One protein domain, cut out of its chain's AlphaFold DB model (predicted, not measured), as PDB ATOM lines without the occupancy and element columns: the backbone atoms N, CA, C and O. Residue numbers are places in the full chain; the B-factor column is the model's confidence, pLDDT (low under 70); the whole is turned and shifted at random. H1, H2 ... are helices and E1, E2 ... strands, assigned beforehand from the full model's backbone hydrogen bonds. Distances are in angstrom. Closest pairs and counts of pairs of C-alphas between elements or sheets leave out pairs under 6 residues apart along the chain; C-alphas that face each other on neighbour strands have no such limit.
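This is residues 191 to 388 of the 699 residues of an uncharacterized protein of Flavobacterium chilense (UniProt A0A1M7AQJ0). An elongated stack of helices folds back and forth from H1 and H2 at one end to the long helix H8, and a small three-stranded sheet with long loops makes the other end, where H8 and H9 graze it. H4 to H8 form an up-and-down bundle, each helix running against the one before it, and the short H3 meets H4 at a corner. The 198 printed residues have nine named helices, H1 to H9, then three strands, E1 to E3; the mixed sheet runs E2 E1 E3, and the class is mostly helix. The whole is only just compact, close to loose, with a radius of gyration of the C-alphas of 19.5 A and spans of 63 by 32 by 30 A.

H1, residues 191 to 197, and H2, residues 204 to 218, form a helical hairpin at a shallow tilt of 28 degrees; their closest C-alphas, Ala 196 and Cys 207, are 6.3 A apart. H3, residues 221 to 226, and H4, residues 228 to 244, touch only at the corner, closest at C-alphas Lys 224 and Phe 231, 5.3 A. H4 touches H2, closest at C-alphas His 204 and Ser 241, 4.8 A. H5, residues 248 to 261, forms a hairpin with H4 at 16 degrees, a shallow tilt, closest at C-alphas Ser 239 and Ala 251, 4.6 A. H6, residues 266 to 285, touches H4, running the same way, closest at C-alphas Tyr 236 and Ile 275, 5.4 A. H7, residues 289 to 302, forms hairpins with H6, closest C-alphas Ala 280 and Ala 292 at 4.1 A, and with H8, residues 306 to 329, closest C-alphas Leu 289 and Tyr 323 at 5.6 A. H8 only grazes the sheet with residues 320 to 327, and H9, residues 332 to 335, only grazes it too. E1, residues 337 to 341, is parallel to E2, residues 353 to 356, with N 339 and O 353 at 2.8 A, and antiparallel to E3, residues 375 to 379, with N 377 and O 338 at 2.7 A. Every O i to N i+4 pair is within hydrogen-bond range in H1, H2, H3, H4 and H7; the counts are 8 of 10 in H5, 14 of 16 in H6 and 18 of 20 in H8, and H9 is too short for such a pair.

H1 begins at C-alpha 191, (-40.920, -31.381, -62.242). H4 measures 24.5 A, H6 29.3 A and H8 35.0 A; H8 ends at C-alpha 329, (-9.458, -64.209, -47.693). E3 ends at C-alpha 379, (-5.890, -62.831, -35.668).

The C-alphas farthest apart, Ile 217 and Ile 368, are 64.5 A apart. The printed part has no cut; the links E1 to E2 and E2 to E3 are long. Residues 260 to 264 are under pLDDT 70.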
ATOM      1  N   LYS A 191     -39.794 -30.551 -61.838       95.12
ATOM      2  CA  LYS A 191     -40.920 -31.381 -62.242       95.12
ATOM      3  C   LYS A 191     -40.570 -32.269 -63.432       95.12
ATOM      4  O   LYS A 191     -40.894 -33.447 -63.395       95.12
ATOM      5  N   GLU A 192     -39.871 -31.751 -64.441       95.75
ATOM      6  CA  GLU A 192     -39.421 -32.554 -65.587       95.75
ATOM      7  C   GLU A 192     -38.538 -33.732 -65.140       95.75
ATOM      8  O   GLU A 192     -38.697 -34.854 -65.625       95.75
ATOM      9  N   ILE A 193     -37.649 -33.509 -64.167       96.00
ATOM     10  CA  ILE A 193     -36.844 -34.580 -63.570       96.00
ATOM     11  C   ILE A 193     -37.744 -35.586 -62.841       96.00
ATOM     12  O   ILE A 193     -37.598 -36.785 -63.070       96.00
ATOM     13  N   CYS A 194     -38.668 -35.131 -61.989       95.69
ATOM     14  CA  CYS A 194     -39.584 -36.014 -61.256       95.69
ATOM     15  C   CYS A 194     -40.418 -36.875 -62.215       95.69
ATOM     16  O   CYS A 194     -40.404 -38.102 -62.112       95.69
ATOM     17  N   ASP A 195     -41.054 -36.245 -63.205       96.06
ATOM     18  CA  ASP A 195     -41.871 -36.897 -64.229       96.06
ATOM     19  C   ASP A 195     -41.061 -37.953 -65.007       96.06
ATOM     20  O   ASP A 195     -41.610 -38.967 -65.438       96.06
ATOM     21  N   ALA A 196     -39.748 -37.757 -65.183       95.75
ATOM     22  CA  ALA A 196     -38.870 -38.741 -65.813       95.75
ATOM     23  C   ALA A 196     -38.610 -39.981 -64.930       95.75
ATOM     24  O   ALA A 196     -38.467 -41.080 -65.471       95.75
ATOM     25  N   TYR A 197     -38.571 -39.828 -63.600       94.12
ATOM     26  CA  TYR A 197     -38.388 -40.932 -62.644       94.12
ATOM     27  C   TYR A 197     -39.693 -41.630 -62.235       94.12
ATOM     28  O   TYR A 197     -39.640 -42.763 -61.764       94.12
ATOM     29  N   GLU A 198     -40.856 -41.010 -62.442       93.06
ATOM     30  CA  GLU A 198     -42.171 -41.625 -62.190       93.06
ATOM     31  C   GLU A 198     -42.635 -42.578 -63.313       93.06
ATOM     32  O   GLU A 198     -43.647 -43.273 -63.183       93.06
ATOM     33  N   GLN A 199     -41.903 -42.642 -64.428       90.69
ATOM     34  CA  GLN A 199     -42.220 -43.544 -65.539       90.69
ATOM     35  C   GLN A 199     -42.017 -45.011 -65.148       90.69
ATOM     36  O   GLN A 199     -41.066 -45.362 -64.458       90.69
ATOM     37  N   THR A 200     -42.877 -45.899 -65.659       87.81
ATOM     38  CA  THR A 200     -42.763 -47.348 -65.403       87.81
ATOM     39  C   THR A 200     -41.443 -47.933 -65.916       87.81
ATOM     40  O   THR A 200     -40.864 -48.785 -65.251       87.81
ATOM     41  N   ASP A 201     -40.964 -47.449 -67.066       91.12
ATOM     42  CA  ASP A 201     -39.662 -47.800 -67.643       91.12
ATOM     43  C   ASP A 201     -38.776 -46.546 -67.675       91.12
ATOM     44  O   ASP A 201     -38.799 -45.769 -68.633       91.12
ATOM     45  N   VAL A 202     -38.005 -46.328 -66.606       94.12
ATOM     46  CA  VAL A 202     -37.160 -45.136 -66.450       94.12
ATOM     47  C   VAL A 202     -36.013 -45.136 -67.467       94.12
ATOM     48  O   VAL A 202     -35.184 -46.047 -67.526       94.12
ATOM     49  N   ASN A 203     -35.908 -44.070 -68.264       96.25
ATOM     50  CA  ASN A 203     -34.778 -43.865 -69.170       96.25
ATOM     51  C   ASN A 203     -33.629 -43.138 -68.454       96.25
ATOM     52  O   ASN A 203     -33.471 -41.922 -68.567       96.25
ATOM     53  N   HIS A 204     -32.770 -43.902 -67.777       95.94
ATOM     54  CA  HIS A 204     -31.657 -43.371 -66.978       95.94
ATOM     55  C   HIS A 204     -30.702 -42.444 -67.736       95.94
ATOM     56  O   HIS A 204     -30.147 -41.510 -67.154       95.94
ATOM     57  N   LYS A 205     -30.512 -42.652 -69.046       97.00
ATOM     58  CA  LYS A 205     -29.678 -41.755 -69.854       97.00
ATOM     59  C   LYS A 205     -30.318 -40.372 -69.979       97.00
ATOM     60  O   LYS A 205     -29.624 -39.376 -69.795       97.00
ATOM     61  N   HIS A 206     -31.616 -40.326 -70.270       96.50
ATOM     62  CA  HIS A 206     -32.366 -39.076 -70.353       96.50
ATOM     63  C   HIS A 206     -32.416 -38.367 -68.992       96.50
ATOM     64  O   HIS A 206     -32.101 -37.183 -68.920       96.50
ATOM     65  N   CYS A 207     -32.671 -39.099 -67.902       97.00
ATOM     66  CA  CYS A 207     -32.636 -38.538 -66.549       97.00
ATOM     67  C   CYS A 207     -31.283 -37.885 -66.223       97.00
ATOM     68  O   CYS A 207     -31.245 -36.781 -65.686       97.00
ATOM     69  N   LEU A 208     -30.154 -38.509 -66.590       96.38
ATOM     70  CA  LEU A 208     -28.837 -37.891 -66.394       96.38
ATOM     71  C   LEU A 208     -28.624 -36.641 -67.250       96.38
ATOM     72  O   LEU A 208     -27.903 -35.744 -66.819       96.38
ATOM     73  N   GLU A 209     -29.188 -36.571 -68.455       96.69
ATOM     74  CA  GLU A 209     -29.126 -35.369 -69.296       96.69
ATOM     75  C   GLU A 209     -29.923 -34.213 -68.667       96.69
ATOM     76  O   GLU A 209     -29.415 -33.089 -68.618       96.69
ATOM     77  N   LEU A 210     -31.099 -34.499 -68.099       96.94
ATOM     78  CA  LEU A 210     -31.899 -33.529 -67.345       96.94
ATOM     79  C   LEU A 210     -31.168 -33.053 -66.086       96.94
ATOM     80  O   LEU A 210     -30.951 -31.856 -65.913       96.94
ATOM     81  N   ILE A 211     -30.675 -33.982 -65.259       96.00
ATOM     82  CA  ILE A 211     -29.915 -33.667 -64.040       96.00
ATOM     83  C   ILE A 211     -28.668 -32.833 -64.363       96.00
ATOM     84  O   ILE A 211     -28.371 -31.864 -63.668       96.00
ATOM     85  N   LYS A 212     -27.931 -33.170 -65.430       94.56
ATOM     86  CA  LYS A 212     -26.768 -32.379 -65.869       94.56
ATOM     87  C   LYS A 212     -27.160 -30.964 -66.275       94.56
ATOM     88  O   LYS A 212     -26.426 -30.036 -65.953       94.56
ATOM     89  N   SER A 213     -28.283 -30.804 -66.969       93.38
ATOM     90  CA  SER A 213     -28.788 -29.491 -67.379       93.38
ATOM     91  C   SER A 213     -29.190 -28.657 -66.164       93.38
ATOM     92  O   SER A 213     -28.767 -27.510 -66.050       93.38
ATOM     93  N   PHE A 214     -29.890 -29.270 -65.210       93.50
ATOM     94  CA  PHE A 214     -30.290 -28.648 -63.950       93.50
ATOM     95  C   PHE A 214     -29.085 -28.192 -63.114       93.50
ATOM     96  O   PHE A 214     -28.994 -27.028 -62.731       93.50
ATOM     97  N   ILE A 215     -28.091 -29.066 -62.919       92.00
ATOM     98  CA  ILE A 215     -26.851 -28.732 -62.198       92.00
ATOM     99  C   ILE A 215     -26.016 -27.695 -62.964       92.00
ATOM    100  O   ILE A 215     -25.290 -26.921 -62.353       92.00
ATOM    101  N   ASN A 216     -26.079 -27.634 -64.293       91.44
ATOM    102  CA  ASN A 216     -25.373 -26.589 -65.037       91.44
ATOM    103  C   ASN A 216     -25.987 -25.192 -64.826       91.44
ATOM    104  O   ASN A 216     -25.288 -24.200 -65.014       91.44
ATOM    105  N   ILE A 217     -27.268 -25.119 -64.452       88.62
ATOM    106  CA  ILE A 217     -27.971 -23.865 -64.161       88.62
ATOM    107  C   ILE A 217     -27.770 -23.466 -62.694       88.62
ATOM    108  O   ILE A 217     -27.278 -22.373 -62.450       88.62
ATOM    109  N   TYR A 218     -28.077 -24.363 -61.749       87.31
ATOM    110  CA  TYR A 218     -28.111 -24.059 -60.306       87.31
ATOM    111  C   TYR A 218     -26.905 -24.586 -59.516       87.31
ATOM    112  O   TYR A 218     -26.785 -24.369 -58.319       87.31
ATOM    113  N   ASN A 219     -26.006 -25.351 -60.140       88.31
ATOM    114  CA  ASN A 219     -24.931 -26.084 -59.462       88.31
ATOM    115  C   ASN A 219     -25.398 -26.866 -58.210       88.31
ATOM    116  O   ASN A 219     -26.578 -27.150 -58.020       88.31
ATOM    117  N   TYR A 220     -24.455 -27.366 -57.411       88.00
ATOM    118  CA  TYR A 220     -24.785 -28.138 -56.208       88.00
ATOM    119  C   TYR A 220     -24.896 -27.264 -54.959       88.00
ATOM    120  O   TYR A 220     -25.631 -27.626 -54.043       88.00
ATOM    121  N   ASP A 221     -24.158 -26.156 -54.908       85.69
ATOM    122  CA  ASP A 221     -24.069 -25.315 -53.720       85.69
ATOM    123  C   ASP A 221     -25.311 -24.419 -53.620       85.69
ATOM    124  O   ASP A 221     -25.910 -24.350 -52.548       85.69
ATOM    125  N   GLU A 222     -25.788 -23.842 -54.732       84.88
ATOM    126  CA  GLU A 222     -27.055 -23.086 -54.722       84.88
ATOM    127  C   GLU A 222     -28.237 -24.022 -54.476       84.88
ATOM    128  O   GLU A 222     -29.115 -23.693 -53.686       84.88
ATOM    129  N   LEU A 223     -28.229 -25.234 -55.049       86.88
ATOM    130  CA  LEU A 223     -29.262 -26.233 -54.764       86.88
ATOM    131  C   LEU A 223     -29.300 -26.604 -53.276       86.88
ATOM    132  O   LEU A 223     -30.382 -26.717 -52.702       86.88
ATOM    133  N   LYS A 224     -28.133 -26.768 -52.637       86.12
ATOM    134  CA  LYS A 224     -28.031 -27.035 -51.194       86.12
ATOM    135  C   LYS A 224     -28.594 -25.871 -50.371       86.12
ATOM    136  O   LYS A 224     -29.296 -26.126 -49.395       86.12
ATOM    137  N   MET A 225     -28.302 -24.628 -50.763       83.56
ATOM    138  CA  MET A 225     -28.817 -23.416 -50.108       83.56
ATOM    139  C   MET A 225     -30.327 -23.243 -50.300       83.56
ATOM    140  O   MET A 225     -31.009 -22.832 -49.366       83.56
ATOM    141  N   HIS A 226     -30.839 -23.570 -51.486       83.06
ATOM    142  CA  HIS A 226     -32.255 -23.474 -51.819       83.06
ATOM    143  C   HIS A 226     -33.070 -24.559 -51.109       83.06
ATOM    144  O   HIS A 226     -34.081 -24.278 -50.469       83.06
ATOM    145  N   SER A 227     -32.631 -25.820 -51.191       86.88
ATOM    146  CA  SER A 227     -33.291 -26.928 -50.512       86.88
ATOM    147  C   SER A 227     -32.406 -28.167 -50.374       86.88
ATOM    148  O   SER A 227     -32.106 -28.873 -51.341       86.88
ATOM    149  N   LEU A 228     -32.096 -28.519 -49.124       87.56
ATOM    150  CA  LEU A 228     -31.369 -29.744 -48.788       87.56
ATOM    151  C   LEU A 228     -32.080 -31.014 -49.288       87.56
ATOM    152  O   LEU A 228     -31.421 -31.935 -49.767       87.56
ATOM    153  N   ALA A 229     -33.414 -31.062 -49.228       89.56
ATOM    154  CA  ALA A 229     -34.185 -32.212 -49.701       89.56
ATOM    155  C   ALA A 229     -34.012 -32.436 -51.214       89.56
ATOM    156  O   ALA A 229     -33.737 -33.560 -51.644       89.56
ATOM    157  N   HIS A 230     -34.103 -31.366 -52.013       91.00
ATOM    158  CA  HIS A 230     -33.874 -31.417 -53.460       91.00
ATOM    159  C   HIS A 230     -32.432 -31.814 -53.781       91.00
ATOM    160  O   HIS A 230     -32.200 -32.707 -54.595       91.00
ATOM    161  N   PHE A 231     -31.460 -31.218 -53.085       91.38
ATOM    162  CA  PHE A 231     -30.042 -31.550 -53.224       91.38
ATOM    163  C   PHE A 231     -29.770 -33.047 -53.041       91.38
ATOM    164  O   PHE A 231     -29.159 -33.685 -53.904       91.38
ATOM    165  N   TYR A 232     -30.255 -33.630 -51.946       90.75
ATOM    166  CA  TYR A 232     -30.049 -35.045 -51.663       90.75
ATOM    167  C   TYR A 232     -30.807 -35.955 -52.639       90.75
ATOM    168  O   TYR A 232     -30.269 -36.964 -53.096       90.75
ATOM    169  N   THR A 233     -32.010 -35.564 -53.048       92.38
ATOM    170  CA  THR A 233     -32.781 -36.320 -54.042       92.38
ATOM    171  C   THR A 233     -32.070 -36.349 -55.401       92.38
ATOM    172  O   THR A 233     -31.929 -37.420 -55.988       92.38
ATOM    173  N   ILE A 234     -31.503 -35.222 -55.862       93.81
ATOM    174  CA  ILE A 234     -30.674 -35.179 -57.080       93.81
ATOM    175  C   ILE A 234     -29.444 -36.076 -56.953       93.81
ATOM    176  O   ILE A 234     -29.116 -36.789 -57.901       93.81
ATOM    177  N   LEU A 235     -28.753 -36.068 -55.808       93.62
ATOM    178  CA  LEU A 235     -27.590 -36.936 -55.601       93.62
ATOM    179  C   LEU A 235     -27.954 -38.420 -55.699       93.62
ATOM    180  O   LEU A 235     -27.230 -39.173 -56.355       93.62
ATOM    181  N   TYR A 236     -29.064 -38.823 -55.080       94.94
ATOM    182  CA  TYR A 236     -29.589 -40.185 -55.154       94.94
ATOM    183  C   TYR A 236     -29.961 -40.571 -56.591       94.94
ATOM    184  O   TYR A 236     -29.496 -41.579 -57.112       94.94
ATOM    185  N   TRP A 237     -30.747 -39.749 -57.281       95.81
ATOM    186  CA  TRP A 237     -31.175 -40.032 -58.649       95.81
ATOM    187  C   TRP A 237     -30.019 -40.069 -59.646       95.81
ATOM    188  O   TRP A 237     -29.989 -40.931 -60.531       95.81
ATOM    189  N   ASN A 238     -29.036 -39.184 -59.485       95.19
ATOM    190  CA  ASN A 238     -27.818 -39.186 -60.286       95.19
ATOM    191  C   ASN A 238     -27.023 -40.482 -60.072       95.19
ATOM    192  O   ASN A 238     -26.658 -41.150 -61.043       95.19
ATOM    193  N   SER A 239     -26.794 -40.875 -58.814       95.62
ATOM    194  CA  SER A 239     -26.048 -42.096 -58.500       95.62
ATOM    195  C   SER A 239     -26.772 -43.352 -58.992       95.62
ATOM    196  O   SER A 239     -26.131 -44.200 -59.615       95.62
ATOM    197  N   TYR A 240     -28.093 -43.418 -58.817       94.69
ATOM    198  CA  TYR A 240     -28.935 -44.512 -59.292       94.69
ATOM    199  C   TYR A 240     -28.892 -44.642 -60.821       94.69
ATOM    200  O   TYR A 240     -28.565 -45.701 -61.351       94.69
ATOM    201  N   SER A 241     -29.087 -43.546 -61.560       96.31
ATOM    202  CA  SER A 241     -29.012 -43.593 -63.026       96.31
ATOM    203  C   SER A 241     -27.612 -43.917 -63.551       96.31
ATOM    204  O   SER A 241     -27.475 -44.594 -64.570       96.31
ATOM    205  N   LEU A 242     -26.549 -43.475 -62.874       96.69
ATOM    206  CA  LEU A 242     -25.187 -43.891 -63.217       96.69
ATOM    207  C   LEU A 242     -24.970 -45.387 -62.968       96.69
ATOM    208  O   LEU A 242     -24.319 -46.039 -63.787       96.69
ATOM    209  N   GLN A 243     -25.502 -45.932 -61.873       95.19
ATOM    210  CA  GLN A 243     -25.428 -47.355 -61.546       95.19
ATOM    211  C   GLN A 243     -26.100 -48.219 -62.614       95.19
ATOM    212  O   GLN A 243     -25.459 -49.140 -63.121       95.19
ATOM    213  N   GLU A 244     -27.329 -47.882 -63.007       94.50
ATOM    214  CA  GLU A 244     -28.101 -48.609 -64.029       94.50
ATOM    215  C   GLU A 244     -27.429 -48.576 -65.412       94.50
ATOM    216  O   GLU A 244     -27.545 -49.504 -66.212       94.50
ATOM    217  N   LEU A 245     -26.630 -47.542 -65.686       95.75
ATOM    218  CA  LEU A 245     -25.808 -47.441 -66.896       95.75
ATOM    219  C   LEU A 245     -24.418 -48.093 -66.764       95.75
ATOM    220  O   LEU A 245     -23.593 -47.970 -67.672       95.75
ATOM    221  N   GLY A 246     -24.129 -48.772 -65.650       94.75
ATOM    222  CA  GLY A 246     -22.863 -49.469 -65.400       94.75
ATOM    223  C   GLY A 246     -21.700 -48.575 -64.944       94.75
ATOM    224  O   GLY A 246     -20.562 -49.038 -64.863       94.75
ATOM    225  N   ASN A 247     -21.951 -47.310 -64.599       96.38
ATOM    226  CA  ASN A 247     -20.940 -46.322 -64.195       96.38
ATOM    227  C   ASN A 247     -20.777 -46.222 -62.666       96.38
ATOM    228  O   ASN A 247     -20.642 -45.137 -62.096       96.38
ATOM    229  N   GLN A 248     -20.729 -47.367 -61.983       96.06
ATOM    230  CA  GLN A 248     -20.726 -47.460 -60.514       96.06
ATOM    231  C   GLN A 248     -19.578 -46.685 -59.839       96.06
ATOM    232  O   GLN A 248     -19.767 -46.038 -58.811       96.06
ATOM    233  N   LYS A 249     -18.369 -46.708 -60.419       96.44
ATOM    234  CA  LYS A 249     -17.202 -45.998 -59.854       96.44
ATOM    235  C   LYS A 249     -17.379 -44.482 -59.862       96.44
ATOM    236  O   LYS A 249     -16.917 -43.806 -58.946       96.44
ATOM    237  N   GLU A 250     -18.005 -43.955 -60.910       95.81
ATOM    238  CA  GLU A 250     -18.287 -42.527 -61.028       95.81
ATOM    239  C   GLU A 250     -19.373 -42.115 -60.034       95.81
ATOM    240  O   GLU A 250     -19.175 -41.155 -59.291       95.81
ATOM    241  N   ALA A 251     -20.446 -42.906 -59.935       96.44
ATOM    242  CA  ALA A 251     -21.508 -42.707 -58.954       96.44
ATOM    243  C   ALA A 251     -20.958 -42.663 -57.517       96.44
ATOM    244  O   ALA A 251     -21.181 -41.695 -56.788       96.44
ATOM    245  N   LEU A 252     -20.150 -43.660 -57.134       96.19
ATOM    246  CA  LEU A 252     -19.554 -43.729 -55.799       96.19
ATOM    247  C   LEU A 252     -18.613 -42.547 -55.530       96.19
ATOM    248  O   LEU A 252     -18.578 -42.021 -54.417       96.19
ATOM    249  N   LYS A 253     -17.860 -42.099 -56.543       94.75
ATOM    250  CA  LYS A 253     -16.999 -40.917 -56.427       94.75
ATOM    251  C   LYS A 253     -17.819 -39.656 -56.138       94.75
ATOM    252  O   LYS A 253     -17.432 -38.907 -55.245       94.75
ATOM    253  N   ILE A 254     -18.920 -39.431 -56.859       91.62
ATOM    254  CA  ILE A 254     -19.797 -38.266 -56.657       91.62
ATOM    255  C   ILE A 254     -20.370 -38.281 -55.238       91.62
ATOM    256  O   ILE A 254     -20.227 -37.290 -54.520       91.62
ATOM    257  N   LEU A 255     -20.931 -39.414 -54.802       93.06
ATOM    258  CA  LEU A 255     -21.481 -39.554 -53.452       93.06
ATOM    259  C   LEU A 255     -20.420 -39.300 -52.378       93.06
ATOM    260  O   LEU A 255     -20.626 -38.470 -51.499       93.06
ATOM    261  N   ASN A 256     -19.248 -39.935 -52.474       91.44
ATOM    262  CA  ASN A 256     -18.170 -39.740 -51.500       91.44
ATOM    263  C   ASN A 256     -17.653 -38.297 -51.447       91.44
ATOM    264  O   ASN A 256     -17.164 -37.887 -50.404       91.44
ATOM    265  N   GLN A 257     -17.724 -37.536 -52.542       89.38
ATOM    266  CA  GLN A 257     -17.295 -36.135 -52.563       89.38
ATOM    267  C   GLN A 257     -18.350 -35.183 -51.996       89.38
ATOM    268  O   GLN A 257     -17.986 -34.190 -51.378       89.38
ATOM    269  N   LYS A 258     -19.637 -35.462 -52.218       87.62
ATOM    270  CA  LYS A 258     -20.735 -34.546 -51.872       87.62
ATOM    271  C   LYS A 258     -21.411 -34.854 -50.534       87.62
ATOM    272  O   LYS A 258     -22.028 -33.970 -49.957       87.62
ATOM    273  N   MET A 259     -21.254 -36.068 -50.007       82.44
ATOM    274  CA  MET A 259     -21.790 -36.477 -48.701       82.44
ATOM    275  C   MET A 259     -20.934 -36.054 -47.495       82.44
ATOM    276  O   MET A 259     -21.334 -36.310 -46.369       82.44
ATOM    277  N   VAL A 260     -19.743 -35.470 -47.673       63.12
ATOM    278  CA  VAL A 260     -18.834 -35.171 -46.539       63.12
ATOM    279  C   VAL A 260     -19.393 -34.083 -45.604       63.12
ATOM    280  O   VAL A 260     -19.050 -34.067 -44.426       63.12
ATOM    281  N   ASP A 261     -20.324 -33.253 -46.088       60.53
ATOM    282  CA  ASP A 261     -20.845 -32.066 -45.393       60.53
ATOM    283  C   ASP A 261     -22.278 -32.252 -44.849       60.53
ATOM    284  O   ASP A 261     -23.151 -31.408 -45.092       60.53
ATOM    285  N   PHE A 262     -22.557 -33.373 -44.172       67.12
ATOM    286  CA  PHE A 262     -23.860 -33.602 -43.531       67.12
ATOM    287  C   PHE A 262     -24.062 -32.677 -42.325       67.12
ATOM    288  O   PHE A 262     -23.392 -32.821 -41.303       67.12
ATOM    289  N   GLU A 263     -25.054 -31.795 -42.413       62.62
ATOM    290  CA  GLU A 263     -25.712 -31.228 -41.236       62.62
ATOM    291  C   GLU A 263     -26.883 -32.141 -40.893       62.62
ATOM    292  O   GLU A 263     -27.811 -32.270 -41.688       62.62
ATOM    293  N   TYR A 264     -26.810 -32.830 -39.752       68.00
ATOM    294  CA  TYR A 264     -27.887 -33.711 -39.303       68.00
ATOM    295  C   TYR A 264     -29.196 -32.923 -39.186       68.00
ATOM    296  O   TYR A 264     -29.265 -31.947 -38.438       68.00
ATOM    297  N   SER A 265     -30.234 -33.383 -39.882       77.25
ATOM    298  CA  SER A 265     -31.605 -32.902 -39.728       77.25
ATOM    299  C   SER A 265     -32.559 -34.088 -39.641       77.25
ATOM    300  O   SER A 265     -32.555 -34.956 -40.517       77.25
ATOM    301  N   ASP A 266     -33.398 -34.112 -38.603       79.81
ATOM    302  CA  ASP A 266     -34.452 -35.123 -38.458       79.81
ATOM    303  C   ASP A 266     -35.462 -35.076 -39.617       79.81
ATOM    304  O   ASP A 266     -36.063 -36.092 -39.952       79.81
ATOM    305  N   GLU A 267     -35.608 -33.930 -40.288       85.69
ATOM    306  CA  GLU A 267     -36.527 -33.756 -41.421       85.69
ATOM    307  C   GLU A 267     -36.030 -34.432 -42.712       85.69
ATOM    308  O   GLU A 267     -36.802 -34.610 -43.651       85.69
ATOM    309  N   LEU A 268     -34.751 -34.829 -42.770       89.00
ATOM    310  CA  LEU A 268     -34.102 -35.396 -43.962       89.00
ATOM    311  C   LEU A 268     -33.816 -36.899 -43.851       89.00
ATOM    312  O   LEU A 268     -33.088 -37.464 -44.673       89.00
ATOM    313  N   ARG A 269     -34.394 -37.560 -42.845       90.50
ATOM    314  CA  ARG A 269     -34.227 -38.995 -42.570       90.50
ATOM    315  C   ARG A 269     -34.457 -39.871 -43.801       90.50
ATOM    316  O   ARG A 269     -33.594 -40.678 -44.137       90.50
ATOM    317  N   TYR A 270     -35.546 -39.636 -44.535       91.00
ATOM    318  CA  TYR A 270     -35.863 -40.374 -45.762       91.00
ATOM    319  C   TYR A 270     -34.762 -40.246 -46.828       91.00
ATOM    320  O   TYR A 270     -34.285 -41.245 -47.370       91.00
ATOM    321  N   GLN A 271     -34.298 -39.024 -47.097       91.31
ATOM    322  CA  GLN A 271     -33.238 -38.773 -48.073       91.31
ATOM    323  C   GLN A 271     -31.910 -39.406 -47.641       91.31
ATOM    324  O   GLN A 271     -31.175 -39.931 -48.479       91.31
ATOM    325  N   TYR A 272     -31.602 -39.402 -46.342       90.62
ATOM    326  CA  TYR A 272     -30.421 -40.086 -45.817       90.62
ATOM    327  C   TYR A 272     -30.514 -41.592 -46.013       90.62
ATOM    328  O   TYR A 272     -29.561 -42.187 -46.520       90.62
ATOM    329  N   THR A 273     -31.655 -42.205 -45.702       93.44
ATOM    330  CA  THR A 273     -31.882 -43.629 -45.957       93.44
ATOM    331  C   THR A 273     -31.618 -43.987 -47.419       93.44
ATOM    332  O   THR A 273     -30.842 -44.907 -47.681       93.44
ATOM    333  N   LEU A 274     -32.169 -43.226 -48.372       92.75
ATOM    334  CA  LEU A 274     -31.973 -43.479 -49.804       92.75
ATOM    335  C   LEU A 274     -30.512 -43.335 -50.246       92.75
ATOM    336  O   LEU A 274     -29.992 -44.191 -50.959       92.75
ATOM    337  N   ILE A 275     -29.824 -42.271 -49.825       93.25
ATOM    338  CA  ILE A 275     -28.442 -42.023 -50.255       93.25
ATOM    339  C   ILE A 275     -27.475 -43.044 -49.660       93.25
ATOM    340  O   ILE A 275     -26.596 -43.534 -50.373       93.25
ATOM    341  N   TYR A 276     -27.594 -43.351 -48.365       94.38
ATOM    342  CA  TYR A 276     -26.744 -44.365 -47.746       94.38
ATOM    343  C   TYR A 276     -27.044 -45.751 -48.326       94.38
ATOM    344  O   TYR A 276     -26.096 -46.476 -48.613       94.38
ATOM    345  N   GLY A 277     -28.310 -46.076 -48.615       95.75
ATOM    346  CA  GLY A 277     -28.686 -47.288 -49.352       95.75
ATOM    347  C   GLY A 277     -28.017 -47.367 -50.728       95.75
ATOM    348  O   GLY A 277     -27.274 -48.304 -50.995       95.75
ATOM    349  N   ALA A 278     -28.147 -46.324 -51.554       95.81
ATOM    350  CA  ALA A 278     -27.512 -46.280 -52.875       95.81
ATOM    351  C   ALA A 278     -25.978 -46.379 -52.800       95.81
ATOM    352  O   ALA A 278     -25.333 -47.020 -53.631       95.81
ATOM    353  N   ARG A 279     -25.350 -45.754 -51.795       96.44
ATOM    354  CA  ARG A 279     -23.900 -45.873 -51.600       96.44
ATOM    355  C   ARG A 279     -23.499 -47.289 -51.184       96.44
ATOM    356  O   ARG A 279     -22.460 -47.770 -51.646       96.44
ATOM    357  N   ALA A 280     -24.321 -47.955 -50.375       97.31
ATOM    358  CA  ALA A 280     -24.132 -49.348 -50.001       97.31
ATOM    359  C   ALA A 280     -24.225 -50.276 -51.220       97.31
ATOM    360  O   ALA A 280     -23.306 -51.070 -51.430       97.31
ATOM    361  N   ASP A 281     -25.243 -50.111 -52.068       96.50
ATOM    362  CA  ASP A 281     -25.411 -50.859 -53.324       96.50
ATOM    363  C   ASP A 281     -24.176 -50.727 -54.226       96.50
ATOM    364  O   ASP A 281     -23.611 -51.715 -54.708       96.50
ATOM    365  N   LEU A 282     -23.696 -49.493 -54.405       97.56
ATOM    366  CA  LEU A 282     -22.507 -49.193 -55.200       97.56
ATOM    367  C   LEU A 282     -21.243 -49.844 -54.631       97.56
ATOM    368  O   LEU A 282     -20.447 -50.408 -55.385       97.56
ATOM    369  N   ARG A 283     -21.036 -49.772 -53.312       97.25
ATOM    370  CA  ARG A 283     -19.895 -50.418 -52.642       97.25
ATOM    371  C   ARG A 283     -19.969 -51.935 -52.763       97.25
ATOM    372  O   ARG A 283     -18.960 -52.557 -53.097       97.25
ATOM    373  N   ASN A 284     -21.154 -52.514 -52.584       96.62
ATOM    374  CA  ASN A 284     -21.393 -53.946 -52.728       96.62
ATOM    375  C   ASN A 284     -21.061 -54.417 -54.155       96.62
ATOM    376  O   ASN A 284     -20.247 -55.321 -54.336       96.62
ATOM    377  N   GLY A 285     -21.573 -53.722 -55.178       95.00
ATOM    378  CA  GLY A 285     -21.270 -54.002 -56.588       95.00
ATOM    379  C   GLY A 285     -19.783 -53.868 -56.949       95.00
ATOM    380  O   GLY A 285     -19.293 -54.557 -57.843       95.00
ATOM    381  N   LEU A 286     -19.040 -53.033 -56.217       96.06
ATOM    382  CA  LEU A 286     -17.588 -52.862 -56.345       96.06
ATOM    383  C   LEU A 286     -16.769 -53.788 -55.427       96.06
ATOM    384  O   LEU A 286     -15.543 -53.661 -55.379       96.06
ATOM    385  N   ASN A 287     -17.419 -54.741 -54.749       95.19
ATOM    386  CA  ASN A 287     -16.824 -55.712 -53.827       95.19
ATOM    387  C   ASN A 287     -16.171 -55.087 -52.572       95.19
ATOM    388  O   ASN A 287     -15.326 -55.712 -51.930       95.19
ATOM    389  N   ASP A 288     -16.578 -53.872 -52.194       95.94
ATOM    390  CA  ASP A 288     -16.316 -53.266 -50.882       95.94
ATOM    391  C   ASP A 288     -17.426 -53.674 -49.900       95.94
ATOM    392  O   ASP A 288     -18.304 -52.894 -49.526       95.94
ATOM    393  N   LEU A 289     -17.419 -54.954 -49.527       97.44
ATOM    394  CA  LEU A 289     -18.516 -55.567 -48.776       97.44
ATOM    395  C   LEU A 289     -18.656 -54.989 -47.360       97.44
ATOM    396  O   LEU A 289     -19.770 -54.791 -46.887       97.44
ATOM    397  N   TYR A 290     -17.545 -54.692 -46.678       96.56
ATOM    398  CA  TYR A 290     -17.609 -54.127 -45.325       96.56
ATOM    399  C   TYR A 290     -18.069 -52.665 -45.344       96.56
ATOM    400  O   TYR A 290     -18.907 -52.281 -44.529       96.56
ATOM    401  N   GLY A 291     -17.591 -51.867 -46.306       96.06
ATOM    402  CA  GLY A 291     -18.073 -50.502 -46.504       96.06
ATOM    403  C   GLY A 291     -19.551 -50.450 -46.897       96.06
ATOM    404  O   GLY A 291     -20.248 -49.513 -46.505       96.06
ATOM    405  N   ALA A 292     -20.050 -51.451 -47.631       97.75
ATOM    406  CA  ALA A 292     -21.473 -51.599 -47.928       97.75
ATOM    407  C   ALA A 292     -22.295 -51.923 -46.673       97.75
ATOM    408  O   ALA A 292     -23.301 -51.266 -46.419       97.75
ATOM    409  N   LEU A 293     -21.839 -52.866 -45.836       97.69
ATOM    410  CA  LEU A 293     -22.489 -53.161 -44.552       97.69
ATOM    411  C   LEU A 293     -22.612 -51.907 -43.682       97.69
ATOM    412  O   LEU A 293     -23.678 -51.659 -43.118       97.69
ATOM    413  N   GLN A 294     -21.535 -51.120 -43.571       96.06
ATOM    414  CA  GLN A 294     -21.539 -49.861 -42.821       96.06
ATOM    415  C   GLN A 294     -22.636 -48.914 -43.314       96.06
ATOM    416  O   GLN A 294     -23.395 -48.388 -42.506       96.06
ATOM    417  N   ASP A 295     -22.739 -48.726 -44.628       96.50
ATOM    418  CA  ASP A 295     -23.721 -47.819 -45.215       96.50
ATOM    419  C   ASP A 295     -25.159 -48.330 -45.065       96.50
ATOM    420  O   ASP A 295     -26.028 -47.541 -44.705       96.50
ATOM    421  N   TYR A 296     -25.415 -49.632 -45.228       97.62
ATOM    422  CA  TYR A 296     -26.741 -50.197 -44.952       97.62
ATOM    423  C   TYR A 296     -27.146 -50.034 -43.488       97.62
ATOM    424  O   TYR A 296     -28.284 -49.672 -43.202       97.62
ATOM    425  N   GLN A 297     -26.220 -50.241 -42.546       94.88
ATOM    426  CA  GLN A 297     -26.503 -50.015 -41.130       94.88
ATOM    427  C   GLN A 297     -26.844 -48.547 -40.851       94.88
ATOM    428  O   GLN A 297     -27.734 -48.264 -40.050       94.88
ATOM    429  N   ILE A 298     -26.143 -47.612 -41.498       92.94
ATOM    430  CA  ILE A 298     -26.460 -46.186 -41.388       92.94
ATOM    431  C   ILE A 298     -27.842 -45.905 -41.991       92.94
ATOM    432  O   ILE A 298     -28.639 -45.219 -41.357       92.94
ATOM    433  N   ALA A 299     -28.154 -46.462 -43.163       94.75
ATOM    434  CA  ALA A 299     -29.452 -46.297 -43.812       94.75
ATOM    435  C   ALA A 299     -30.610 -46.806 -42.934       94.75
ATOM    436  O   ALA A 299     -31.611 -46.102 -42.798       94.75
ATOM    437  N   LEU A 300     -30.443 -47.964 -42.277       94.56
ATOM    438  CA  LEU A 300     -31.404 -48.505 -41.306       94.56
ATOM    439  C   LEU A 300     -31.629 -47.565 -40.122       94.56
ATOM    440  O   LEU A 300     -32.765 -47.373 -39.712       94.56
ATOM    441  N   ASN A 301     -30.568 -46.953 -39.589       90.88
ATOM    442  CA  ASN A 301     -30.684 -46.055 -38.436       90.88
ATOM    443  C   ASN A 301     -31.481 -44.773 -38.743       90.88
ATOM    444  O   ASN A 301     -32.010 -44.155 -37.819       90.88
ATOM    445  N   TYR A 302     -31.526 -44.356 -40.011       91.75
ATOM    446  CA  TYR A 302     -32.304 -43.200 -40.465       91.75
ATOM    447  C   TYR A 302     -33.701 -43.560 -40.963       91.75
ATOM    448  O   TYR A 302     -34.535 -42.672 -41.095       91.75
ATOM    449  N   SER A 303     -33.950 -44.826 -41.283       91.38
ATOM    450  CA  SER A 303     -35.205 -45.228 -41.898       91.38
ATOM    451  C   SER A 303     -36.311 -45.255 -40.851       91.38
ATOM    452  O   SER A 303     -36.193 -45.969 -39.861       91.38
ATOM    453  N   ASP A 304     -37.390 -44.511 -41.086       88.94
ATOM    454  CA  ASP A 304     -38.609 -44.556 -40.265       88.94
ATOM    455  C   ASP A 304     -39.748 -45.343 -40.959       88.94
ATOM    456  O   ASP A 304     -40.840 -45.465 -40.411       88.94
ATOM    457  N   ASP A 305     -39.505 -45.857 -42.173       91.44
ATOM    458  CA  ASP A 305     -40.475 -46.593 -42.990       91.44
ATOM    459  C   ASP A 305     -40.235 -48.107 -42.887       91.44
ATOM    460  O   ASP A 305     -39.166 -48.595 -43.258       91.44
ATOM    461  N   ASP A 306     -41.228 -48.848 -42.388       91.88
ATOM    462  CA  ASP A 306     -41.106 -50.286 -42.111       91.88
ATOM    463  C   ASP A 306     -40.796 -51.116 -43.374       91.88
ATOM    464  O   ASP A 306     -40.034 -52.084 -43.315       91.88
ATOM    465  N   GLU A 307     -41.369 -50.763 -44.530       93.44
ATOM    466  CA  GLU A 307     -41.153 -51.496 -45.782       93.44
ATOM    467  C   GLU A 307     -39.725 -51.280 -46.292       93.44
ATOM    468  O   GLU A 307     -39.018 -52.237 -46.623       93.44
ATOM    469  N   LEU A 308     -39.261 -50.031 -46.275       92.31
ATOM    470  CA  LEU A 308     -37.902 -49.674 -46.658       92.31
ATOM    471  C   LEU A 308     -36.865 -50.269 -45.697       92.31
ATOM    472  O   LEU A 308     -35.835 -50.771 -46.151       92.31
ATOM    473  N   GLN A 309     -37.142 -50.285 -44.390       94.19
ATOM    474  CA  GLN A 309     -36.307 -50.977 -43.405       94.19
ATOM    475  C   GLN A 309     -36.160 -52.461 -43.743       94.19
ATOM    476  O   GLN A 309     -35.043 -52.978 -43.724       94.19
ATOM    477  N   HIS A 310     -37.259 -53.144 -44.075       95.75
ATOM    478  CA  HIS A 310     -37.223 -54.551 -44.467       95.75
ATOM    479  C   HIS A 310     -36.362 -54.781 -45.715       95.75
ATOM    480  O   HIS A 310     -35.515 -55.672 -45.706       95.75
ATOM    481  N   ILE A 311     -36.512 -53.948 -46.750       95.62
ATOM    482  CA  ILE A 311     -35.705 -54.031 -47.978       95.62
ATOM    483  C   ILE A 311     -34.211 -53.864 -47.666       95.62
ATOM    484  O   ILE A 311     -33.385 -54.668 -48.101       95.62
ATOM    485  N   ILE A 312     -33.852 -52.842 -46.886       97.19
ATOM    486  CA  ILE A 312     -32.454 -52.562 -46.534       97.19
ATOM    487  C   ILE A 312     -31.878 -53.680 -45.662       97.19
ATOM    488  O   ILE A 312     -30.724 -54.072 -45.839       97.19
ATOM    489  N   PHE A 313     -32.666 -54.205 -44.725       96.44
ATOM    490  CA  PHE A 313     -32.241 -55.302 -43.864       96.44
ATOM    491  C   PHE A 313     -31.955 -56.574 -44.672       96.44
ATOM    492  O   PHE A 313     -30.924 -57.213 -44.455       96.44
ATOM    493  N   ASP A 314     -32.802 -56.903 -45.650       97.38
ATOM    494  CA  ASP A 314     -32.582 -58.036 -46.551       97.38
ATOM    495  C   ASP A 314     -31.275 -57.880 -47.348       97.38
ATOM    496  O   ASP A 314     -30.493 -58.830 -47.463       97.38
ATOM    497  N   GLU A 315     -30.991 -56.684 -47.873       97.94
ATOM    498  CA  GLU A 315     -29.728 -56.404 -48.569       97.94
ATOM    499  C   GLU A 315     -28.511 -56.456 -47.637       97.94
ATOM    500  O   GLU A 315     -27.452 -56.979 -48.009       97.94
ATOM    501  N   LEU A 316     -28.660 -56.002 -46.393       97.88
ATOM    502  CA  LEU A 316     -27.637 -56.121 -45.359       97.88
ATOM    503  C   LEU A 316     -27.336 -57.592 -45.031       97.88
ATOM    504  O   LEU A 316     -26.163 -57.964 -44.948       97.88
ATOM    505  N   GLU A 317     -28.344 -58.462 -44.903       97.50
ATOM    506  CA  GLU A 317     -28.139 -59.897 -44.651       97.50
ATOM    507  C   GLU A 317     -27.485 -60.621 -45.840       97.50
ATOM    508  O   GLU A 317     -26.577 -61.447 -45.650       97.50
ATOM    509  N   LYS A 318     -27.890 -60.291 -47.073       97.81
ATOM    510  CA  LYS A 318     -27.260 -60.812 -48.301       97.81
ATOM    511  C   LYS A 318     -25.791 -60.400 -48.375       97.81
ATOM    512  O   LYS A 318     -24.916 -61.251 -48.543       97.81
ATOM    513  N   THR A 319     -25.511 -59.114 -48.177       98.44
ATOM    514  CA  THR A 319     -24.150 -58.559 -48.194       98.44
ATOM    515  C   THR A 319     -23.296 -59.167 -47.086       98.44
ATOM    516  O   THR A 319     -22.144 -59.540 -47.317       98.44
ATOM    517  N   TYR A 320     -23.862 -59.358 -45.892       98.25
ATOM    518  CA  TYR A 320     -23.164 -59.995 -44.777       98.25
ATOM    519  C   TYR A 320     -22.778 -61.435 -45.101       98.25
ATOM    520  O   TYR A 320     -21.684 -61.869 -44.747       98.25
ATOM    521  N   SER A 321     -23.640 -62.176 -45.796       97.31
ATOM    522  CA  SER A 321     -23.341 -63.548 -46.209       97.31
ATOM    523  C   SER A 321     -22.125 -63.599 -47.144       97.31
ATOM    524  O   SER A 321     -21.202 -64.374 -46.890       97.31
ATOM    525  N   LEU A 322     -22.050 -62.697 -48.131       97.12
ATOM    526  CA  LEU A 322     -20.880 -62.556 -49.014       97.12
ATOM    527  C   LEU A 322     -19.615 -62.138 -48.247       97.12
ATOM    528  O   LEU A 322     -18.526 -62.676 -48.473       97.12
ATOM    529  N   TYR A 323     -19.749 -61.185 -47.320       97.44
ATOM    530  CA  TYR A 323     -18.646 -60.717 -46.480       97.44
ATOM    531  C   TYR A 323     -18.099 -61.848 -45.608       97.44
ATOM    532  O   TYR A 323     -16.895 -62.085 -45.580       97.44
ATOM    533  N   LYS A 324     -18.982 -62.594 -44.942       95.88
ATOM    534  CA  LYS A 324     -18.637 -63.736 -44.093       95.88
ATOM    535  C   LYS A 324     -17.870 -64.801 -44.877       95.88
ATOM    536  O   LYS A 324     -16.831 -65.265 -44.409       95.88
ATOM    537  N   ASP A 325     -18.342 -65.161 -46.067       95.50
ATOM    538  CA  ASP A 325     -17.721 -66.211 -46.885       95.50
ATOM    539  C   ASP A 325     -16.340 -65.793 -47.427       95.50
ATOM    540  O   ASP A 325     -15.443 -66.624 -47.593       95.50
ATOM    541  N   SER A 326     -16.129 -64.494 -47.649       95.19
ATOM    542  CA  SER A 326     -14.852 -63.940 -48.111       95.19
ATOM    543  C   SER A 326     -13.920 -63.465 -46.986       95.19
ATOM    544  O   SER A 326     -12.738 -63.236 -47.247       95.19
ATOM    545  N   PHE A 327     -14.392 -63.387 -45.736       96.38
ATOM    546  CA  PHE A 327     -13.702 -62.743 -44.611       96.38
ATOM    547  C   PHE A 327     -12.268 -63.236 -44.401       96.38
ATOM    548  O   PHE A 327     -11.331 -62.446 -44.300       96.38
ATOM    549  N   LEU A 328     -12.060 -64.556 -44.371       95.81
ATOM    550  CA  LEU A 328     -10.723 -65.104 -44.139       95.81
ATOM    551  C   LEU A 328      -9.765 -64.781 -45.300       95.81
ATOM    552  O   LEU A 328      -8.557 -64.733 -45.081       95.81
ATOM    553  N   ASN A 329     -10.267 -64.539 -46.514       94.62
ATOM    554  CA  ASN A 329      -9.458 -64.209 -47.693       94.62
ATOM    555  C   ASN A 329      -8.988 -62.749 -47.735       94.62
ATOM    556  O   ASN A 329      -8.144 -62.426 -48.572       94.62
ATOM    557  N   LEU A 330      -9.483 -61.896 -46.836       94.56
ATOM    558  CA  LEU A 330      -8.974 -60.540 -46.649       94.56
ATOM    559  C   LEU A 330      -7.494 -60.559 -46.237       94.56
ATOM    560  O   LEU A 330      -6.998 -61.525 -45.635       94.56
ATOM    561  N   LYS A 331      -6.770 -59.477 -46.546       94.88
ATOM    562  CA  LYS A 331      -5.380 -59.325 -46.097       94.88
ATOM    563  C   LYS A 331      -5.341 -59.292 -44.576       94.88
ATOM    564  O   LYS A 331      -6.280 -58.825 -43.944       94.88
ATOM    565  N   TYR A 332      -4.230 -59.741 -43.988       94.00
ATOM    566  CA  TYR A 332      -4.086 -59.815 -42.531       94.00
ATOM    567  C   TYR A 332      -4.513 -58.521 -41.827       94.00
ATOM    568  O   TYR A 332      -5.349 -58.594 -40.933       94.00
ATOM    569  N   ASP A 333      -4.031 -57.362 -42.286       91.75
ATOM    570  CA  ASP A 333      -4.346 -56.059 -41.683       91.75
ATOM    571  C   ASP A 333      -5.836 -55.681 -41.776       91.75
ATOM    572  O   ASP A 333      -6.356 -55.040 -40.872       91.75
ATOM    573  N   GLU A 334      -6.549 -56.135 -42.812       93.19
ATOM    574  CA  GLU A 334      -7.981 -55.861 -43.028       93.19
ATOM    575  C   GLU A 334      -8.891 -56.727 -42.140       93.19
ATOM    576  O   GLU A 334     -10.048 -56.386 -41.923       93.19
ATOM    577  N   ARG A 335      -8.388 -57.851 -41.616       95.06
ATOM    578  CA  ARG A 335      -9.126 -58.777 -40.731       95.06
ATOM    579  C   ARG A 335      -8.431 -58.993 -39.386       95.06
ATOM    580  O   ARG A 335      -8.714 -59.978 -38.698       95.06
ATOM    581  N   LYS A 336      -7.473 -58.125 -39.048       95.75
ATOM    582  CA  LYS A 336      -6.555 -58.291 -37.915       95.75
ATOM    583  C   LYS A 336      -7.301 -58.287 -36.594       95.75
ATOM    584  O   LYS A 336      -7.049 -59.159 -35.773       95.75
ATOM    585  N   ILE A 337      -8.202 -57.326 -36.406       97.38
ATOM    586  CA  ILE A 337      -8.953 -57.130 -35.167       97.38
ATOM    587  C   ILE A 337     -10.434 -57.362 -35.436       97.38
ATOM    588  O   ILE A 337     -10.999 -56.803 -36.374       97.38
ATOM    589  N   LEU A 338     -11.056 -58.190 -34.605       97.69
ATOM    590  CA  LEU A 338     -12.410 -58.689 -34.794       97.69
ATOM    591  C   LEU A 338     -13.215 -58.570 -33.500       97.69
ATOM    592  O   LEU A 338     -12.826 -59.118 -32.479       97.69
ATOM    593  N   LEU A 339     -14.375 -57.932 -33.557       97.69
ATOM    594  CA  LEU A 339     -15.389 -57.931 -32.511       97.69
ATOM    595  C   LEU A 339     -16.488 -58.937 -32.856       97.69
ATOM    596  O   LEU A 339     -17.069 -58.901 -33.942       97.69
ATOM    597  N   ILE A 340     -16.820 -59.813 -31.913       96.31
ATOM    598  CA  ILE A 340     -17.970 -60.706 -32.058       96.31
ATOM    599  C   ILE A 340     -19.198 -60.063 -31.421       96.31
ATOM    600  O   ILE A 340     -19.210 -59.777 -30.223       96.31
ATOM    601  N   ASN A 341     -20.252 -59.880 -32.213       93.62
ATOM    602  CA  ASN A 341     -21.505 -59.283 -31.768       93.62
ATOM    603  C   ASN A 341     -22.699 -60.232 -31.957       93.62
ATOM    604  O   ASN A 341     -22.610 -61.258 -32.633       93.62
ATOM    605  N   GLN A 342     -23.822 -59.912 -31.321       93.50
ATOM    606  CA  GLN A 342     -25.047 -60.709 -31.400       93.50
ATOM    607  C   GLN A 342     -25.780 -60.524 -32.737       93.50
ATOM    608  O   GLN A 342     -26.340 -61.478 -33.276       93.50
ATOM    609  N   GLU A 343     -25.700 -59.321 -33.298       92.62
ATOM    610  CA  GLU A 343     -26.370 -58.907 -34.530       92.62
ATOM    611  C   GLU A 343     -25.353 -58.448 -35.578       92.62
ATOM    612  O   GLU A 343     -24.176 -58.221 -35.267       92.62
ATOM    613  N   ILE A 344     -25.809 -58.317 -36.827       94.12
ATOM    614  CA  ILE A 344     -25.011 -57.725 -37.901       94.12
ATOM    615  C   ILE A 344     -24.978 -56.224 -37.644       94.12
ATOM    616  O   ILE A 344     -25.880 -55.501 -38.040       94.12
ATOM    617  N   LYS A 345     -23.946 -55.778 -36.937       93.44
ATOM    618  CA  LYS A 345     -23.695 -54.369 -36.666       93.44
ATOM    619  C   LYS A 345     -22.236 -54.091 -37.017       93.44
ATOM    620  O   LYS A 345     -21.373 -54.499 -36.241       93.44
ATOM    621  N   PRO A 346     -21.946 -53.470 -38.171       94.31
ATOM    622  CA  PRO A 346     -20.596 -53.086 -38.561       94.31
ATOM    623  C   PRO A 346     -20.062 -51.942 -37.699       94.31
ATOM    624  O   PRO A 346     -20.778 -51.001 -37.359       94.31
ATOM    625  N   SER A 347     -18.777 -52.004 -37.356       93.56
ATOM    626  CA  SER A 347     -18.060 -50.853 -36.802       93.56
ATOM    627  C   SER A 347     -17.774 -49.864 -37.924       93.56
ATOM    628  O   SER A 347     -17.358 -50.271 -39.006       93.56
ATOM    629  N   LEU A 348     -17.953 -48.568 -37.655       89.38
ATOM    630  CA  LEU A 348     -17.653 -47.490 -38.605       89.38
ATOM    631  C   LEU A 348     -16.144 -47.276 -38.811       89.38
ATOM    632  O   LEU A 348     -15.737 -46.653 -39.787       89.38
ATOM    633  N   SER A 349     -15.305 -47.792 -37.906       91.00
ATOM    634  CA  SER A 349     -13.850 -47.759 -38.051       91.00
ATOM    635  C   SER A 349     -13.339 -49.002 -38.776       91.00
ATOM    636  O   SER A 349     -13.777 -50.117 -38.489       91.00
ATOM    637  N   SER A 350     -12.351 -48.811 -39.651       88.12
ATOM    638  CA  SER A 350     -11.588 -49.893 -40.278       88.12
ATOM    639  C   SER A 350     -10.545 -50.529 -39.348       88.12
ATOM    640  O   SER A 350      -9.984 -51.562 -39.700       88.12
ATOM    641  N   ASP A 351     -10.290 -49.966 -38.160       93.19
ATOM    642  CA  ASP A 351      -9.405 -50.579 -37.154       93.19
ATOM    643  C   ASP A 351     -10.094 -51.741 -36.394       93.19
ATOM    644  O   ASP A 351      -9.427 -52.480 -35.671       93.19
ATOM    645  N   LEU A 352     -11.418 -51.911 -36.523       96.19
ATOM    646  CA  LEU A 352     -12.203 -52.930 -35.814       96.19
ATOM    647  C   LEU A 352     -13.257 -53.547 -36.743       96.19
ATOM    648  O   LEU A 352     -14.247 -52.899 -37.076       96.19
ATOM    649  N   MET A 353     -13.068 -54.810 -37.130       96.44
ATOM    650  CA  MET A 353     -14.058 -55.572 -37.901       96.44
ATOM    651  C   MET A 353     -15.094 -56.206 -36.980       96.44
ATOM    652  O   MET A 353     -14.838 -56.394 -35.793       96.44
ATOM    653  N   THR A 354     -16.255 -56.582 -37.512       96.69
ATOM    654  CA  THR A 354     -17.334 -57.187 -36.715       96.69
ATOM    655  C   THR A 354     -17.918 -58.415 -37.404       96.69
ATOM    656  O   THR A 354     -18.045 -58.448 -38.627       96.69
ATOM    657  N   LEU A 355     -18.288 -59.430 -36.620       97.25
ATOM    658  CA  LEU A 355     -19.019 -60.601 -37.108       97.25
ATOM    659  C   LEU A 355     -20.155 -60.987 -36.157       97.25
ATOM    660  O   LEU A 355     -20.030 -60.899 -34.932       97.25
ATOM    661  N   LYS A 356     -21.255 -61.477 -36.737       96.69
ATOM    662  CA  LYS A 356     -22.414 -62.024 -36.027       96.69
ATOM    663  C   LYS A 356     -22.070 -63.404 -35.469       96.69
ATOM    664  O   LYS A 356     -21.772 -64.330 -36.221       96.69
ATOM    665  N   LYS A 357     -22.198 -63.584 -34.152       95.81
ATOM    666  CA  LYS A 357     -21.874 -64.837 -33.449       95.81
ATOM    667  C   LYS A 357     -22.603 -66.062 -34.008       95.81
ATOM    668  O   LYS A 357     -22.031 -67.144 -34.037       95.81
ATOM    669  N   SER A 358     -23.862 -65.911 -34.418       94.94
ATOM    670  CA  SER A 358     -24.673 -67.024 -34.924       94.94
ATOM    671  C   SER A 358     -24.391 -67.385 -36.387       94.94
ATOM    672  O   SER A 358     -24.959 -68.354 -36.879       94.94
ATOM    673  N   ASN A 359     -23.572 -66.604 -37.099       94.94
ATOM    674  CA  ASN A 359     -23.285 -66.796 -38.521       94.94
ATOM    675  C   ASN A 359     -21.829 -66.404 -38.814       94.94
ATOM    676  O   ASN A 359     -21.552 -65.357 -39.402       94.94
ATOM    677  N   LEU A 360     -20.903 -67.234 -38.335       96.19
ATOM    678  CA  LEU A 360     -19.458 -67.054 -38.484       96.19
ATOM    679  C   LEU A 360     -18.925 -67.794 -39.724       96.19
ATOM    680  O   LEU A 360     -19.561 -68.749 -40.176       96.19
ATOM    681  N   PRO A 361     -17.758 -67.399 -40.268       95.62
ATOM    682  CA  PRO A 361     -17.079 -68.164 -41.314       95.62
ATOM    683  C   PRO A 361     -16.780 -69.598 -40.843       95.62
ATOM    684  O   PRO A 361     -16.302 -69.778 -39.729       95.62
ATOM    685  N   GLU A 362     -17.002 -70.615 -41.680       88.69
ATOM    686  CA  GLU A 362     -16.955 -72.034 -41.263       88.69
ATOM    687  C   GLU A 362     -15.630 -72.463 -40.614       88.69
ATOM    688  O   GLU A 362     -15.616 -73.249 -39.670       88.69
ATOM    689  N   ASN A 363     -14.511 -71.936 -41.113       91.88
ATOM    690  CA  ASN A 363     -13.177 -72.359 -40.692       91.88
ATOM    691  C   ASN A 363     -12.571 -71.491 -39.587       91.88
ATOM    692  O   ASN A 363     -11.442 -71.763 -39.187       91.88
ATOM    693  N   ILE A 364     -13.259 -70.450 -39.106       96.25
ATOM    694  CA  ILE A 364     -12.704 -69.587 -38.058       96.25
ATOM    695  C   ILE A 364     -12.597 -70.360 -36.735       96.25
ATOM    696  O   ILE A 364     -13.505 -71.093 -36.342       96.25
ATOM    697  N   LYS A 365     -11.476 -70.206 -36.033       96.12
ATOM    698  CA  LYS A 365     -11.158 -70.924 -34.798       96.12
ATOM    699  C   LYS A 365     -10.897 -69.943 -33.669       96.12
ATOM    700  O   LYS A 365     -10.144 -68.984 -33.820       96.12
ATOM    701  N   PHE A 366     -11.475 -70.253 -32.517       96.19
ATOM    702  CA  PHE A 366     -11.280 -69.531 -31.266       96.19
ATOM    703  C   PHE A 366     -10.827 -70.504 -30.166       96.19
ATOM    704  O   PHE A 366     -11.021 -71.716 -30.308       96.19
ATOM    705  N   PRO A 367     -10.247 -70.012 -29.056       93.00
ATOM    706  CA  PRO A 367      -9.953 -70.844 -27.899       93.00
ATOM    707  C   PRO A 367     -11.197 -71.525 -27.318       93.00
ATOM    708  O   PRO A 367     -12.335 -71.115 -27.543       93.00
ATOM    709  N   ILE A 368     -10.975 -72.552 -26.499       83.62
ATOM    710  CA  ILE A 368     -12.047 -73.229 -25.757       83.62
ATOM    711  C   ILE A 368     -12.849 -72.188 -24.960       83.62
ATOM    712  O   ILE A 368     -12.264 -71.291 -24.359       83.62
ATOM    713  N   SER A 369     -14.181 -72.324 -24.943       89.00
ATOM    714  CA  SER A 369     -15.165 -71.377 -24.370       89.00
ATOM    715  C   SER A 369     -15.392 -70.064 -25.141       89.00
ATOM    716  O   SER A 369     -16.209 -69.242 -24.721       89.00
ATOM    717  N   HIS A 370     -14.730 -69.880 -26.283       92.94
ATOM    718  CA  HIS A 370     -14.950 -68.774 -27.217       92.94
ATOM    719  C   HIS A 370     -15.645 -69.282 -28.504       92.94
ATOM    720  O   HIS A 370     -15.631 -70.487 -28.765       92.94
ATOM    721  N   PRO A 371     -16.285 -68.404 -29.305       95.81
ATOM    722  CA  PRO A 371     -16.361 -66.949 -29.168       95.81
ATOM    723  C   PRO A 371     -17.446 -66.445 -28.200       95.81
ATOM    724  O   PRO A 371     -18.566 -66.959 -28.106       95.81
ATOM    725  N   LYS A 372     -17.115 -65.367 -27.496       94.56
ATOM    726  CA  LYS A 372     -17.981 -64.565 -26.622       94.56
ATOM    727  C   LYS A 372     -18.482 -63.317 -27.347       94.56
ATOM    728  O   LYS A 372     -17.779 -62.779 -28.192       94.56
ATOM    729  N   ILE A 373     -19.704 -62.903 -27.020       93.81
ATOM    730  CA  ILE A 373     -20.297 -61.641 -27.493       93.81
ATOM    731  C   ILE A 373     -19.583 -60.486 -26.779       93.81
ATOM    732  O   ILE A 373     -19.172 -60.670 -25.636       93.81
ATOM    733  N   GLN A 374     -19.457 -59.325 -27.429       93.12
ATOM    734  CA  GLN A 374     -18.792 -58.123 -26.895       93.12
ATOM    735  C   GLN A 374     -17.295 -58.325 -26.579       93.12
ATOM    736  O   GLN A 374     -16.695 -57.516 -25.872       93.12
ATOM    737  N   GLU A 375     -16.686 -59.383 -27.121       94.56
ATOM    738  CA  GLU A 375     -15.259 -59.674 -26.974       94.56
ATOM    739  C   GLU A 375     -14.507 -59.313 -28.261       94.56
ATOM    740  O   GLU A 375     -14.932 -59.671 -29.368       94.56
ATOM    741  N   VAL A 376     -13.381 -58.626 -28.100       97.25
ATOM    742  CA  VAL A 376     -12.423 -58.287 -29.148       97.25
ATOM    743  C   VAL A 376     -11.383 -59.397 -29.254       97.25
ATOM    744  O   VAL A 376     -10.822 -59.867 -28.265       97.25
ATOM    745  N   TYR A 377     -11.087 -59.787 -30.484       97.75
ATOM    746  CA  TYR A 377     -10.091 -60.778 -30.845       97.75
ATOM    747  C   TYR A 377      -9.073 -60.178 -31.800       97.75
ATOM    748  O   TYR A 377      -9.362 -59.240 -32.543       97.75
ATOM    749  N   ILE A 378      -7.894 -60.778 -31.826       96.50
ATOM    750  CA  ILE A 378      -6.845 -60.513 -32.801       96.50
ATOM    751  C   ILE A 378      -6.487 -61.802 -33.534       96.50
ATOM    752  O   ILE A 378      -6.396 -62.874 -32.934       96.50
ATOM    753  N   ALA A 379      -6.304 -61.710 -34.845       96.81
ATOM    754  CA  ALA A 379      -5.890 -62.831 -35.668       96.81
ATOM    755  C   ALA A 379      -4.473 -63.299 -35.304       96.81
ATOM    756  O   ALA A 379      -3.579 -62.493 -35.050       96.81
ATOM    757  N   HIS A 380      -4.237 -64.607 -35.355       95.12
ATOM    758  CA  HIS A 380      -2.895 -65.165 -35.259       95.12
ATOM    759  C   HIS A 380      -2.079 -64.770 -36.510       95.12
ATOM    760  O   HIS A 380      -2.578 -64.926 -37.632       95.12
ATOM    761  N   PRO A 381      -0.818 -64.317 -36.372       93.12
ATOM    762  CA  PRO A 381      -0.023 -63.815 -37.501       93.12
ATOM    763  C   PRO A 381       0.229 -64.865 -38.595       93.12
ATOM    764  O   PRO A 381       0.296 -64.528 -39.774       93.12
ATOM    765  N   TYR A 382       0.322 -66.143 -38.211       91.56
ATOM    766  CA  TYR A 382       0.672 -67.250 -39.117       91.56
ATOM    767  C   TYR A 382      -0.407 -68.323 -39.309       91.56
ATOM    768  O   TYR A 382      -0.221 -69.243 -40.099       91.56
ATOM    769  N   ILE A 383      -1.541 -68.227 -38.606       93.56
ATOM    770  CA  ILE A 383      -2.640 -69.198 -38.709       93.56
ATOM    771  C   ILE A 383      -3.879 -68.402 -39.089       93.56
ATOM    772  O   ILE A 383      -4.502 -67.772 -38.239       93.56
ATOM    773  N   LYS A 384      -4.201 -68.409 -40.384       94.31
ATOM    774  CA  LYS A 384      -5.247 -67.581 -41.003       94.31
ATOM    775  C   LYS A 384      -6.597 -67.707 -40.292       94.31
ATOM    776  O   LYS A 384      -7.316 -66.724 -40.166       94.31
ATOM    777  N   GLU A 385      -6.916 -68.907 -39.832       96.44
ATOM    778  CA  GLU A 385      -8.178 -69.274 -39.203       96.44
ATOM    779  C   GLU A 385      -8.261 -68.897 -37.719       96.44
ATOM    780  O   GLU A 385      -9.356 -68.881 -37.170       96.44
ATOM    781  N   SER A 386      -7.138 -68.643 -37.043       96.25
ATOM    782  CA  SER A 386      -7.087 -68.567 -35.579       96.25
ATOM    783  C   SER A 386      -7.219 -67.135 -35.068       96.25
ATOM    784  O   SER A 386      -6.497 -66.246 -35.517       96.25
ATOM    785  N   TYR A 387      -8.106 -66.929 -34.097       97.56
ATOM    786  CA  TYR A 387      -8.367 -65.646 -33.448       97.56
ATOM    787  C   TYR A 387      -8.259 -65.777 -31.927       97.56
ATOM    788  O   TYR A 387      -8.905 -66.626 -31.315       97.56
ATOM    789  N   LEU A 388      -7.451 -64.918 -31.308       95.56
ATOM    790  CA  LEU A 388      -7.112 -64.938 -29.885       95.56
ATOM    791  C   LEU A 388      -7.764 -63.753 -29.156       95.56
ATOM    792  O   LEU A 388      -7.797 -62.663 -29.726       95.56
TER     793      LEU A 388